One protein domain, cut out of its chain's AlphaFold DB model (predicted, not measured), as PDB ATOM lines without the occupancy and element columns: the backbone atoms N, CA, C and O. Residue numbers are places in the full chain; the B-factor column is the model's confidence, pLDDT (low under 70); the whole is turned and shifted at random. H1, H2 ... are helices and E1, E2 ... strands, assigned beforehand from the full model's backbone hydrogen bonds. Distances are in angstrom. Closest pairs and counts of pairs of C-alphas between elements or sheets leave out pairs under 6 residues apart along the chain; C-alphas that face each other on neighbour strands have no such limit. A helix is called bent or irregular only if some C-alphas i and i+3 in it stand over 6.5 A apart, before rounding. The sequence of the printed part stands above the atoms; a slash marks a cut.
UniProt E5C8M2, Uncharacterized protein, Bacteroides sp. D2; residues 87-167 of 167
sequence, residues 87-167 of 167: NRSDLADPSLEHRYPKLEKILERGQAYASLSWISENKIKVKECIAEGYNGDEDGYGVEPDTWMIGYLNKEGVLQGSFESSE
ATOM      1  N   ASN A  87     -15.834  44.414-121.024       94.06
ATOM      2  CA  ASN A  87     -15.062  43.218-120.728       94.06
ATOM      3  C   ASN A  87     -15.990  42.054-120.399       94.06
ATOM      4  O   ASN A  87     -17.120  42.231-119.949       94.06
ATOM      5  N   ARG A  88     -15.474  40.832-120.531       93.62
ATOM      6  CA  ARG A  88     -16.227  39.626-120.161       93.62
ATOM      7  C   ARG A  88     -16.646  39.627-118.685       93.62
ATOM      8  O   ARG A  88     -17.721  39.139-118.363       93.62
ATOM      9  N   SER A  89     -15.822  40.202-117.804       94.44
ATOM     10  CA  SER A  89     -16.128  40.379-116.375       94.44
ATOM     11  C   SER A  89     -17.289  41.328-116.099       94.44
ATOM     12  O   SER A  89     -17.829  41.315-114.998       94.44
ATOM     13  N   ASP A  90     -17.645  42.155-117.078       94.50
ATOM     14  CA  ASP A  90     -18.655  43.194-116.928       94.50
ATOM     15  C   ASP A  90     -20.054  42.651-117.241       94.50
ATOM     16  O   ASP A  90     -21.041  43.326-116.972       94.50
ATOM     17  N   LEU A  91     -20.167  41.441-117.803       94.62
ATOM     18  CA  LEU A  91     -21.442  40.809-118.135       94.62
ATOM     19  C   LEU A  91     -22.058  40.108-116.920       94.62
ATOM     20  O   LEU A  91     -21.369  39.414-116.174       94.62
ATOM     21  N   ALA A  92     -23.379  40.221-116.769       94.75
ATOM     22  CA  ALA A  92     -24.136  39.474-115.765       94.75
ATOM     23  C   ALA A  92     -24.101  37.959-116.037       94.75
ATOM     24  O   ALA A  92     -23.985  37.164-115.107       94.75
ATOM     25  N   ASP A  93     -24.162  37.577-117.316       91.69
ATOM     26  CA  ASP A  93     -24.003  36.202-117.784       91.69
ATOM     27  C   ASP A  93     -23.001  36.152-118.952       91.69
ATOM     28  O   ASP A  93     -23.368  36.371-120.112       91.69
ATOM     29  N   PRO A  94     -21.720  35.863-118.667       86.31
ATOM     30  CA  PRO A  94     -20.690  35.745-119.693       86.31
ATOM     31  C   PRO A  94     -20.926  34.613-120.700       86.31
ATOM     32  O   PRO A  94     -20.379  34.662-121.798       86.31
ATOM     33  N   SER A  95     -21.720  33.591-120.354       87.38
ATOM     34  CA  SER A  95     -21.934  32.424-121.221       87.38
ATOM     35  C   SER A  95     -22.754  32.748-122.475       87.38
ATOM     36  O   SER A  95     -22.690  32.024-123.472       87.38
ATOM     37  N   LEU A  96     -23.468  33.880-122.459       84.88
ATOM     38  CA  LEU A  96     -24.267  34.375-123.577       84.88
ATOM     39  C   LEU A  96     -23.431  34.768-124.801       84.88
ATOM     40  O   LEU A  96     -23.992  34.879-125.892       84.88
ATOM     41  N   GLU A  97     -22.109  34.936-124.668       82.56
ATOM     42  CA  GLU A  97     -21.231  35.233-125.809       82.56
ATOM     43  C   GLU A  97     -21.352  34.178-126.921       82.56
ATOM     44  O   GLU A  97     -21.377  34.528-128.097       82.56
ATOM     45  N   HIS A  98     -21.560  32.906-126.565       85.44
ATOM     46  CA  HIS A  98     -21.744  31.819-127.534       85.44
ATOM     47  C   HIS A  98     -23.134  31.803-128.186       85.44
ATOM     48  O   HIS A  98     -23.311  31.198-129.244       85.44
ATOM     49  N   ARG A  99     -24.134  32.439-127.557       86.25
ATOM     50  CA  ARG A  99     -25.499  32.563-128.094       86.25
ATOM     51  C   ARG A  99     -25.607  33.734-129.071       86.25
ATOM     52  O   ARG A  99     -26.394  33.659-130.010       86.25
ATOM     53  N   TYR A 100     -24.816  34.788-128.868       89.75
ATOM     54  CA  TYR A 100     -24.909  36.035-129.625       89.75
ATOM     55  C   TYR A 100     -23.572  36.387-130.302       89.75
ATOM     56  O   TYR A 100     -22.716  37.018-129.679       89.75
ATOM     57  N   PRO A 101     -23.402  36.096-131.610       90.94
ATOM     58  CA  PRO A 101     -22.152  36.365-132.333       90.94
ATOM     59  C   PRO A 101     -21.693  37.831-132.304       90.94
ATOM     60  O   PRO A 101     -20.510  38.132-132.463       90.94
ATOM     61  N   LYS A 102     -22.621  38.783-132.134       92.62
ATOM     62  CA  LYS A 102     -22.272  40.200-131.981       92.62
ATOM     63  C   LYS A 102     -21.662  40.494-130.607       92.62
ATOM     64  O   LYS A 102     -20.720  41.279-130.539       92.62
ATOM     65  N   LEU A 103     -22.153  39.846-129.549       92.56
ATOM     66  CA  LEU A 103     -21.589  39.962-128.205       92.56
ATOM     67  C   LEU A 103     -20.169  39.390-128.159       92.56
ATOM     68  O   LEU A 103     -19.277  40.055-127.645       92.56
ATOM     69  N   GLU A 104     -19.933  38.230-128.778       93.19
ATOM     70  CA  GLU A 104     -18.587  37.655-128.921       93.19
ATOM     71  C   GLU A 104     -17.603  38.666-129.540       93.19
ATOM     72  O   GLU A 104     -16.569  38.975-128.950       93.19
ATOM     73  N   LYS A 105     -17.973  39.298-130.664       94.44
ATOM     74  CA  LYS A 105     -17.144  40.330-131.320       94.44
ATOM     75  C   LYS A 105     -16.905  41.570-130.456       94.44
ATOM     76  O   LYS A 105     -15.841  42.179-130.552       94.44
ATOM     77  N   ILE A 106     -17.896  41.990-129.669       95.25
ATOM     78  CA  ILE A 106     -17.753  43.109-128.724       95.25
ATOM     79  C   ILE A 106     -16.696  42.760-127.673       95.25
ATOM     80  O   ILE A 106     -15.796  43.563-127.423       95.25
ATOM     81  N   LEU A 107     -16.767  41.553-127.108       94.56
ATOM     82  CA  LEU A 107     -15.845  41.078-126.078       94.56
ATOM     83  C   LEU A 107     -14.422  40.886-126.607       94.56
ATOM     84  O   LEU A 107     -13.472  41.266-125.928       94.56
ATOM     85  N   GLU A 108     -14.255  40.369-127.826       94.81
ATOM     86  CA  GLU A 108     -12.944  40.269-128.485       94.81
ATOM     87  C   GLU A 108     -12.290  41.641-128.692       94.81
ATOM     88  O   GLU A 108     -11.076  41.788-128.554       94.81
ATOM     89  N   ARG A 109     -13.093  42.660-129.019       95.12
ATOM     90  CA  ARG A 109     -12.623  44.041-129.201       95.12
ATOM     91  C   ARG A 109     -12.427  44.783-127.882       95.12
ATOM     92  O   ARG A 109     -11.773  45.823-127.881       95.12
ATOM     93  N   GLY A 110     -13.031  44.301-126.796       95.62
ATOM     94  CA  GLY A 110     -13.084  44.989-125.506       95.62
ATOM     95  C   GLY A 110     -13.943  46.260-125.514       95.62
ATOM     96  O   GLY A 110     -13.823  47.086-124.608       95.62
ATOM     97  N   GLN A 111     -14.774  46.468-126.544       95.12
ATOM     98  CA  GLN A 111     -15.599  47.670-126.678       95.12
ATOM     99  C   GLN A 111     -16.827  47.473-127.573       95.12
ATOM    100  O   GLN A 111     -16.805  46.708-128.540       95.12
ATOM    101  N   ALA A 112     -17.872  48.248-127.291       95.12
ATOM    102  CA  ALA A 112     -19.085  48.355-128.094       95.12
ATOM    103  C   ALA A 112     -19.285  49.796-128.573       95.12
ATOM    104  O   ALA A 112     -19.011  50.736-127.830       95.12
ATOM    105  N   TYR A 113     -19.799  49.969-129.791       95.94
ATOM    106  CA  TYR A 113     -20.332  51.254-130.239       95.94
ATOM    107  C   TYR A 113     -21.807  51.304-129.853       95.94
ATOM    108  O   TYR A 113     -22.636  50.726-130.542       95.94
ATOM    109  N   ALA A 114     -22.102  51.908-128.706       96.31
ATOM    110  CA  ALA A 114     -23.390  51.780-128.039       96.31
ATOM    111  C   ALA A 114     -24.173  53.093-128.056       96.31
ATOM    112  O   ALA A 114     -23.612  54.186-128.174       96.31
ATOM    113  N   SER A 115     -25.484  52.981-127.854       96.56
ATOM    114  CA  SER A 115     -26.325  54.116-127.508       96.56
ATOM    115  C   SER A 115     -26.122  54.502-126.044       96.56
ATOM    116  O   SER A 115     -26.256  53.662-125.151       96.56
ATOM    117  N   LEU A 116     -25.801  55.768-125.791       97.81
ATOM    118  CA  LEU A 116     -25.703  56.344-124.456       97.81
ATOM    119  C   LEU A 116     -26.851  57.335-124.243       97.81
ATOM    120  O   LEU A 116     -27.206  58.117-125.128       97.81
ATOM    121  N   SER A 117     -27.445  57.315-123.054       95.75
ATOM    122  CA  SER A 117     -28.512  58.242-122.673       95.75
ATOM    123  C   SER A 117     -28.273  58.791-121.275       95.75
ATOM    124  O   SER A 117     -28.041  58.040-120.322       95.75
ATOM    125  N   TRP A 118     -28.370  60.110-121.140       96.75
ATOM    126  CA  TRP A 118     -28.310  60.773-119.846       96.75
ATOM    127  C   TRP A 118     -29.581  60.483-119.036       96.75
ATOM    128  O   TRP A 118     -30.680  60.819-119.468       96.75
ATOM    129  N   ILE A 119     -29.441  59.899-117.841       96.25
ATOM    130  CA  ILE A 119     -30.550  59.756-116.881       96.25
ATOM    131  C   ILE A 119     -30.353  60.726-115.713       96.25
ATOM    132  O   ILE A 119     -31.270  61.448-115.328       96.25
ATOM    133  N   SER A 120     -29.148  60.755-115.145       95.94
ATOM    134  CA  SER A 120     -28.739  61.693-114.093       95.94
ATOM    135  C   SER A 120     -27.212  61.780-114.029       95.94
ATOM    136  O   SER A 120     -26.538  61.002-114.699       95.94
ATOM    137  N   GLU A 121     -26.671  62.665-113.185       95.06
ATOM    138  CA  GLU A 121     -25.222  62.898-113.053       95.06
ATOM    139  C   GLU A 121     -24.407  61.600-112.950       95.06
ATOM    140  O   GLU A 121     -23.428  61.450-113.671       95.06
ATOM    141  N   ASN A 122     -24.846  60.647-112.122       96.62
ATOM    142  CA  ASN A 122     -24.163  59.368-111.884       96.62
ATOM    143  C   ASN A 122     -24.886  58.169-112.512       96.62
ATOM    144  O   ASN A 122     -24.735  57.039-112.051       96.62
ATOM    145  N   LYS A 123     -25.718  58.407-113.529       97.50
ATOM    146  CA  LYS A 123     -26.454  57.342-114.211       97.50
ATOM    147  C   LYS A 123     -26.576  57.654-115.694       97.50
ATOM    148  O   LYS A 123     -27.482  58.373-116.116       97.50
ATOM    149  N   ILE A 124     -25.676  57.075-116.472       98.00
ATOM    150  CA  ILE A 124     -25.685  57.092-117.932       98.00
ATOM    151  C   ILE A 124     -26.084  55.702-118.397       98.00
ATOM    152  O   ILE A 124     -25.380  54.731-118.130       98.00
ATOM    153  N   LYS A 125     -27.233  55.587-119.058       97.56
ATOM    154  CA  LYS A 125     -27.672  54.309-119.614       97.56
ATOM    155  C   LYS A 125     -26.852  54.009-120.861       97.56
ATOM    156  O   LYS A 125     -26.739  54.869-121.726       97.56
ATOM    157  N   VAL A 126     -26.339  52.794-120.951       97.31
ATOM    158  CA  VAL A 126     -25.685  52.232-122.132       97.31
ATOM    159  C   VAL A 126     -26.604  51.159-122.694       97.31
ATOM    160  O   VAL A 126     -27.130  50.343-121.935       97.31
ATOM    161  N   LYS A 127     -26.812  51.161-124.007       95.75
ATOM    162  CA  LYS A 127     -27.635  50.177-124.703       95.75
ATOM    163  C   LYS A 127     -27.001  49.825-126.044       95.75
ATOM    164  O   LYS A 127     -26.780  50.713-126.858       95.75
ATOM    165  N   GLU A 128     -26.757  48.545-126.289       94.56
ATOM    166  CA  GLU A 128     -26.308  48.051-127.593       94.56
ATOM    167  C   GLU A 128     -27.124  46.835-128.018       94.56
ATOM    168  O   GLU A 128     -27.366  45.931-127.222       94.56
ATOM    169  N   CYS A 129     -27.584  46.819-129.268       91.12
ATOM    170  CA  CYS A 129     -28.302  45.668-129.812       91.12
ATOM    171  C   CYS A 129     -27.302  44.529-130.033       91.12
ATOM    172  O   CYS A 129     -26.301  44.738-130.718       91.12
ATOM    173  N   ILE A 130     -27.549  43.342-129.479       89.50
ATOM    174  CA  ILE A 130     -26.670  42.166-129.627       89.50
ATOM    175  C   ILE A 130     -27.301  41.042-130.454       89.50
ATOM    176  O   ILE A 130     -26.577  40.165-130.928       89.50
ATOM    177  N   ALA A 131     -28.609  41.107-130.687       86.56
ATOM    178  CA  ALA A 131     -29.313  40.302-131.671       86.56
ATOM    179  C   ALA A 131     -30.451  41.124-132.276       86.56
ATOM    180  O   ALA A 131     -31.289  41.667-131.556       86.56
ATOM    181  N   GLU A 132     -30.454  41.213-133.601       78.44
ATOM    182  CA  GLU A 132     -31.648  41.591-134.350       78.44
ATOM    183  C   GLU A 132     -32.547  40.359-134.423       78.44
ATOM    184  O   GLU A 132     -32.038  39.233-134.444       78.44
ATOM    185  N   GLY A 133     -33.861  40.554-134.410       66.69
ATOM    186  CA  GLY A 133     -34.784  39.443-134.525       66.69
ATOM    187  C   GLY A 133     -34.752  38.716-135.861       66.69
ATOM    188  O   GLY A 133     -33.879  38.903-136.708       66.69
ATOM    189  N   TYR A 134     -35.713  37.821-136.057       56.72
ATOM    190  CA  TYR A 134     -35.796  37.016-137.283       56.72
ATOM    191  C   TYR A 134     -37.015  37.338-138.143       56.72
ATOM    192  O   TYR A 134     -37.021  37.024-139.333       56.72
ATOM    193  N   ASN A 135     -38.023  37.989-137.564       54.22
ATOM    194  CA  ASN A 135     -39.230  38.382-138.269       54.22
ATOM    195  C   ASN A 135     -39.224  39.901-138.418       54.22
ATOM    196  O   ASN A 135     -39.217  40.617-137.420       54.22
ATOM    197  N   GLY A 136     -39.205  40.377-139.664       53.88
ATOM    198  CA  GLY A 136     -39.615  41.749-139.940       53.88
ATOM    199  C   GLY A 136     -41.042  41.950-139.438       53.88
ATOM    200  O   GLY A 136     -41.849  41.012-139.449       53.88
ATOM    201  N   ASP A 137     -41.335  43.152-138.977       55.28
ATOM    202  CA  ASP A 137     -42.704  43.598-138.774       55.28
ATOM    203  C   ASP A 137     -43.553  43.379-140.044       55.28
ATOM    204  O   ASP A 137     -43.066  43.387-141.180       55.28
ATOM    205  N   GLU A 138     -44.853  43.118-139.863       53.94
ATOM    206  CA  GLU A 138     -45.785  42.839-140.971       53.94
ATOM    207  C   GLU A 138     -45.899  44.002-141.982       53.94
ATOM    208  O   GLU A 138     -46.446  43.818-143.073       53.94
ATOM    209  N   ASP A 139     -45.389  45.193-141.648       62.16
ATOM    210  CA  ASP A 139     -45.381  46.381-142.504       62.16
ATOM    211  C   ASP A 139     -44.088  46.553-143.332       62.16
ATOM    212  O   ASP A 139     -44.029  47.437-144.193       62.16
ATOM    213  N   GLY A 140     -43.100  45.666-143.159       49.25
ATOM    214  CA  GLY A 140     -41.878  45.619-143.959       49.25
ATOM    215  C   GLY A 140     -40.832  46.678-143.597       49.25
ATOM    216  O   GLY A 140     -39.947  46.938-144.421       49.25
ATOM    217  N   TYR A 141     -40.906  47.273-142.403       49.12
ATOM    218  CA  TYR A 141     -39.980  48.289-141.900       49.12
ATOM    219  C   TYR A 141     -39.053  47.777-140.791       49.12
ATOM    220  O   TYR A 141     -38.845  48.408-139.762       49.12
ATOM    221  N   GLY A 142     -38.279  46.752-141.134       55.22
ATOM    222  CA  GLY A 142     -37.093  46.378-140.376       55.22
ATOM    223  C   GLY A 142     -37.357  45.306-139.330       55.22
ATOM    224  O   GLY A 142     -38.469  44.962-138.961       55.22
ATOM    225  N   VAL A 143     -36.269  44.680-138.921       57.91
ATOM    226  CA  VAL A 143     -36.300  43.614-137.935       57.91
ATOM    227  C   VAL A 143     -36.173  44.270-136.565       57.91
ATOM    228  O   VAL A 143     -35.169  44.941-136.303       57.91
ATOM    229  N   GLU A 144     -37.174  44.104-135.699       59.25
ATOM    230  CA  GLU A 144     -37.066  44.600-134.329       59.25
ATOM    231  C   GLU A 144     -35.886  43.913-133.613       59.25
ATOM    232  O   GLU A 144     -35.624  42.722-133.800       59.25
ATOM    233  N   PRO A 145     -35.101  44.657-132.828       62.41
ATOM    234  CA  PRO A 145     -34.006  44.083-132.064       62.41
ATOM    235  C   PRO A 145     -34.530  43.227-130.905       62.41
ATOM    236  O   PRO A 145     -34.982  43.770-129.897       62.41
ATOM    237  N   ASP A 146     -34.386  41.908-131.057       75.38
ATOM    238  CA  ASP A 146     -34.821  40.865-130.117       75.38
ATOM    239  C   ASP A 146     -33.955  40.766-128.859       75.38
ATOM    240  O   ASP A 146     -34.333  40.099-127.901       75.38
ATOM    241  N   THR A 147     -32.737  41.319-128.846       88.00
ATOM    242  CA  THR A 147     -31.919  41.292-127.627       88.00
ATOM    243  C   THR A 147     -30.963  42.474-127.528       88.00
ATOM    244  O   THR A 147     -30.185  42.783-128.436       88.00
ATOM    245  N   TRP A 148     -30.953  43.089-126.353       92.31
ATOM    246  CA  TRP A 148     -30.154  44.250-126.003       92.31
ATOM    247  C   TRP A 148     -29.213  43.960-124.842       92.31
ATOM    248  O   TRP A 148     -29.628  43.422-123.825       92.31
ATOM    249  N   MET A 149     -27.972  44.419-124.952       95.00
ATOM    250  CA  MET A 149     -27.060  44.576-123.825       95.00
ATOM    251  C   MET A 149     -27.291  45.949-123.188       95.00
ATOM    252  O   MET A 149     -27.192  46.972-123.872       95.00
ATOM    253  N   ILE A 150     -27.606  45.986-121.894       96.88
ATOM    254  CA  ILE A 150     -27.943  47.208-121.156       96.88
ATOM    255  C   ILE A 150     -27.076  47.316-119.907       96.88
ATOM    256  O   ILE A 150     -26.938  46.357-119.161       96.88
ATOM    257  N   GLY A 151     -26.528  48.500-119.647       97.62
ATOM    258  CA  GLY A 151     -25.785  48.793-118.420       97.62
ATOM    259  C   GLY A 151     -25.913  50.256-118.015       97.62
ATOM    260  O   GLY A 151     -26.514  51.064-118.729       97.62
ATOM    261  N   TYR A 152     -25.344  50.606-116.862       98.06
ATOM    262  CA  TYR A 152     -25.354  51.976-116.349       98.06
ATOM    263  C   TYR A 152     -23.954  52.397-115.915       98.06
ATOM    264  O   TYR A 152     -23.368  51.769-115.043       98.06
ATOM    265  N   LEU A 153     -23.428  53.473-116.492       98.06
ATOM    266  CA  LEU A 153     -22.149  54.063-116.100       98.06
ATOM    267  C   LEU A 153     -22.387  55.239-115.146       98.06
ATOM    268  O   LEU A 153     -23.388  55.953-115.271       98.06
ATOM    269  N   ASN A 154     -21.472  55.458-114.204       97.44
ATOM    270  CA  ASN A 154     -21.422  56.704-113.436       97.44
ATOM    271  C   ASN A 154     -20.699  57.814-114.227       97.44
ATOM    272  O   ASN A 154     -20.326  57.629-115.389       97.44
ATOM    273  N   LYS A 155     -20.500  58.984-113.606       96.25
ATOM    274  CA  LYS A 155     -19.836  60.113-114.269       96.25
ATOM    275  C   LYS A 155     -18.361  59.881-114.568       96.25
ATOM    276  O   LYS A 155     -17.834  60.506-115.479       96.25
ATOM    277  N   GLU A 156     -17.711  58.972-113.850       96.88
ATOM    278  CA  GLU A 156     -16.335  58.542-114.101       96.88
ATOM    279  C   GLU A 156     -16.237  57.430-115.162       96.88
ATOM    280  O   GLU A 156     -15.139  56.976-115.469       96.88
ATOM    281  N   GLY A 157     -17.362  56.977-115.727       96.19
ATOM    282  CA  GLY A 157     -17.380  55.952-116.776       96.19
ATOM    283  C   GLY A 157     -17.252  54.537-116.239       96.19
ATOM    284  O   GLY A 157     -17.028  53.599-116.999       96.19
ATOM    285  N   VAL A 158     -17.419  54.374-114.928       97.12
ATOM    286  CA  VAL A 158     -17.374  53.092-114.238       97.12
ATOM    287  C   VAL A 158     -18.759  52.463-114.254       97.12
ATOM    288  O   VAL A 158     -19.745  53.069-113.814       97.12
ATOM    289  N   LEU A 159     -18.820  51.219-114.722       97.69
ATOM    290  CA  LEU A 159     -20.033  50.414-114.719       97.69
ATOM    291  C   LEU A 159     -20.549  50.197-113.295       97.69
ATOM    292  O   LEU A 159     -19.825  49.786-112.391       97.69
ATOM    293  N   GLN A 160     -21.829  50.494-113.108       97.06
ATOM    294  CA  GLN A 160     -22.561  50.288-111.872       97.06
ATOM    295  C   GLN A 160     -23.260  48.928-111.952       97.06
ATOM    296  O   GLN A 160     -24.351  48.821-112.510       97.06
ATOM    297  N   GLY A 161     -22.616  47.891-111.412       95.50
ATOM    298  CA  GLY A 161     -23.089  46.508-111.508       95.50
ATOM    299  C   GLY A 161     -22.524  45.806-112.739       95.50
ATOM    300  O   GLY A 161     -21.309  45.774-112.916       95.50
ATOM    301  N   SER A 162     -23.400  45.247-113.567       96.75
ATOM    302  CA  SER A 162     -23.049  44.498-114.774       96.75
ATOM    303  C   SER A 162     -23.926  44.906-115.962       96.75
ATOM    304  O   SER A 162     -24.965  45.549-115.808       96.75
ATOM    305  N   PHE A 163     -23.493  44.540-117.163       96.62
ATOM    306  CA  PHE A 163     -24.324  44.550-118.352       96.62
ATOM    307  C   PHE A 163     -25.269  43.350-118.330       96.62
ATOM    308  O   PHE A 163     -24.837  42.201-118.215       96.62
ATOM    309  N   GLU A 164     -26.557  43.620-118.478       95.06
ATOM    310  CA  GLU A 164     -27.619  42.622-118.542       95.06
ATOM    311  C   GLU A 164     -28.115  42.482-119.983       95.06
ATOM    312  O   GLU A 164     -28.179  43.465-120.728       95.06
ATOM    313  N   SER A 165     -28.482  41.264-120.381       88.00
ATOM    314  CA  SER A 165     -29.228  41.033-121.616       88.00
ATOM    315  C   SER A 165     -30.726  41.179-121.347       88.00
ATOM    316  O   SER A 165     -31.256  40.492-120.475       88.00
ATOM    317  N   SER A 166     -31.407  42.021-122.115       83.88
ATOM    318  CA  SER A 166     -32.869  42.090-122.162       83.88
ATOM    319  C   SER A 166     -33.328  41.641-123.535       83.88
ATOM    320  O   SER A 166     -32.877  42.211-124.529       83.88
ATOM    321  N   GLU A 167     -34.216  40.655-123.563       73.56
ATOM    322  CA  GLU A 167     -35.103  40.424-124.708       73.56
ATOM    323  C   GLU A 167     -36.186  41.521-124.747       73.56
ATOM    324  O   GLU A 167     -36.466  42.109-123.668       73.56
TER     325      GLU A 167
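What this domain is: This is residues 87 to 167 of the 167 residues of an uncharacterized protein of Bacteroides sp. D2 (UniProt E5C8M2). A strongly twisted wall of four antiparallel strands has the short helix H2 over one face near one end, with H1 at a corner with H2, and its other face is bare. The edge strand E1 comes from H2 and bends into the wall, while the long link between E2 and E3, residues 132 to 146, loops away to 26 A from the mean of all C-alphas. The 81 printed residues include two named helices and four named strands, in the order H1 H2 E1 E2 E3 E4, and the sheet has the order E1 - E2 - E3 - E4. The class is mixed, helices and strands; the whole is only just compact, close to loose, with a radius of gyration of the C-alphas of 13.7 A and spans of 42 by 28 by 18 A.

Where its parts are: H1 is residues 94 to 98, beginning at C-alpha 94 (-20.690, 35.745, -119.693); it is neither bent nor irregular, but only just: C-alphas 95 and 98 are 6.3 A apart. H2 is residues 101 to 109, 12.6 A long. E1 is residues 111 to 120, 23.0 A from first to last C-alpha, and bends by 70 degrees at residue 114. E2 is residues 123 to 131, 24.6 A long, from C-alpha 123 at (-26.454, 57.342, -114.211). E3 is residues 147 to 153, 19.8 A long. E4 is residues 164 to 166, ending at C-alpha 166 (-32.869, 42.090, -122.162).

How they stand to each other: The sheet is a meander, each strand the antiparallel neighbour of the one before, with E1 and E4 as edge strands. E1 and E2 form a hairpin at 142 degrees between their directions, with N 115 and O 127 within hydrogen-bond range at 2.8 A. E2 and E3 form a hairpin at 159 degrees, with N 126 and O 151 at 2.8 A. E3 and E4 form a hairpin at 141 degrees, with N 148 and O 166 at 2.8 A. H2 is on the sheet; its closest C-alphas to E2 are those of Lys 102 and Ile 130, 5.4 A apart. H1 is not on the sheet, and H1 and H2 touch only at the corner, where the closest C-alphas, of Glu 97 and Glu 104, are 4.7 A apart. H1 is apart from E1, E2, E3 and E4. In H2 every O i to N i+4 pair is within hydrogen-bond range; in H1 0 of 1 is, while 2 of 2 O i to N i+3 pairs are.

The domain as a whole: The two C-alphas farthest apart, of Glu 138 and Glu 156, are 42.8 A apart. The printed part has no cut and ends at Glu 167, the chain's last residue. The link E2 to E3, with 15 residues, is long. The mean pLDDT of the printed part is 87.2, and residues 133 to 145 are under 70.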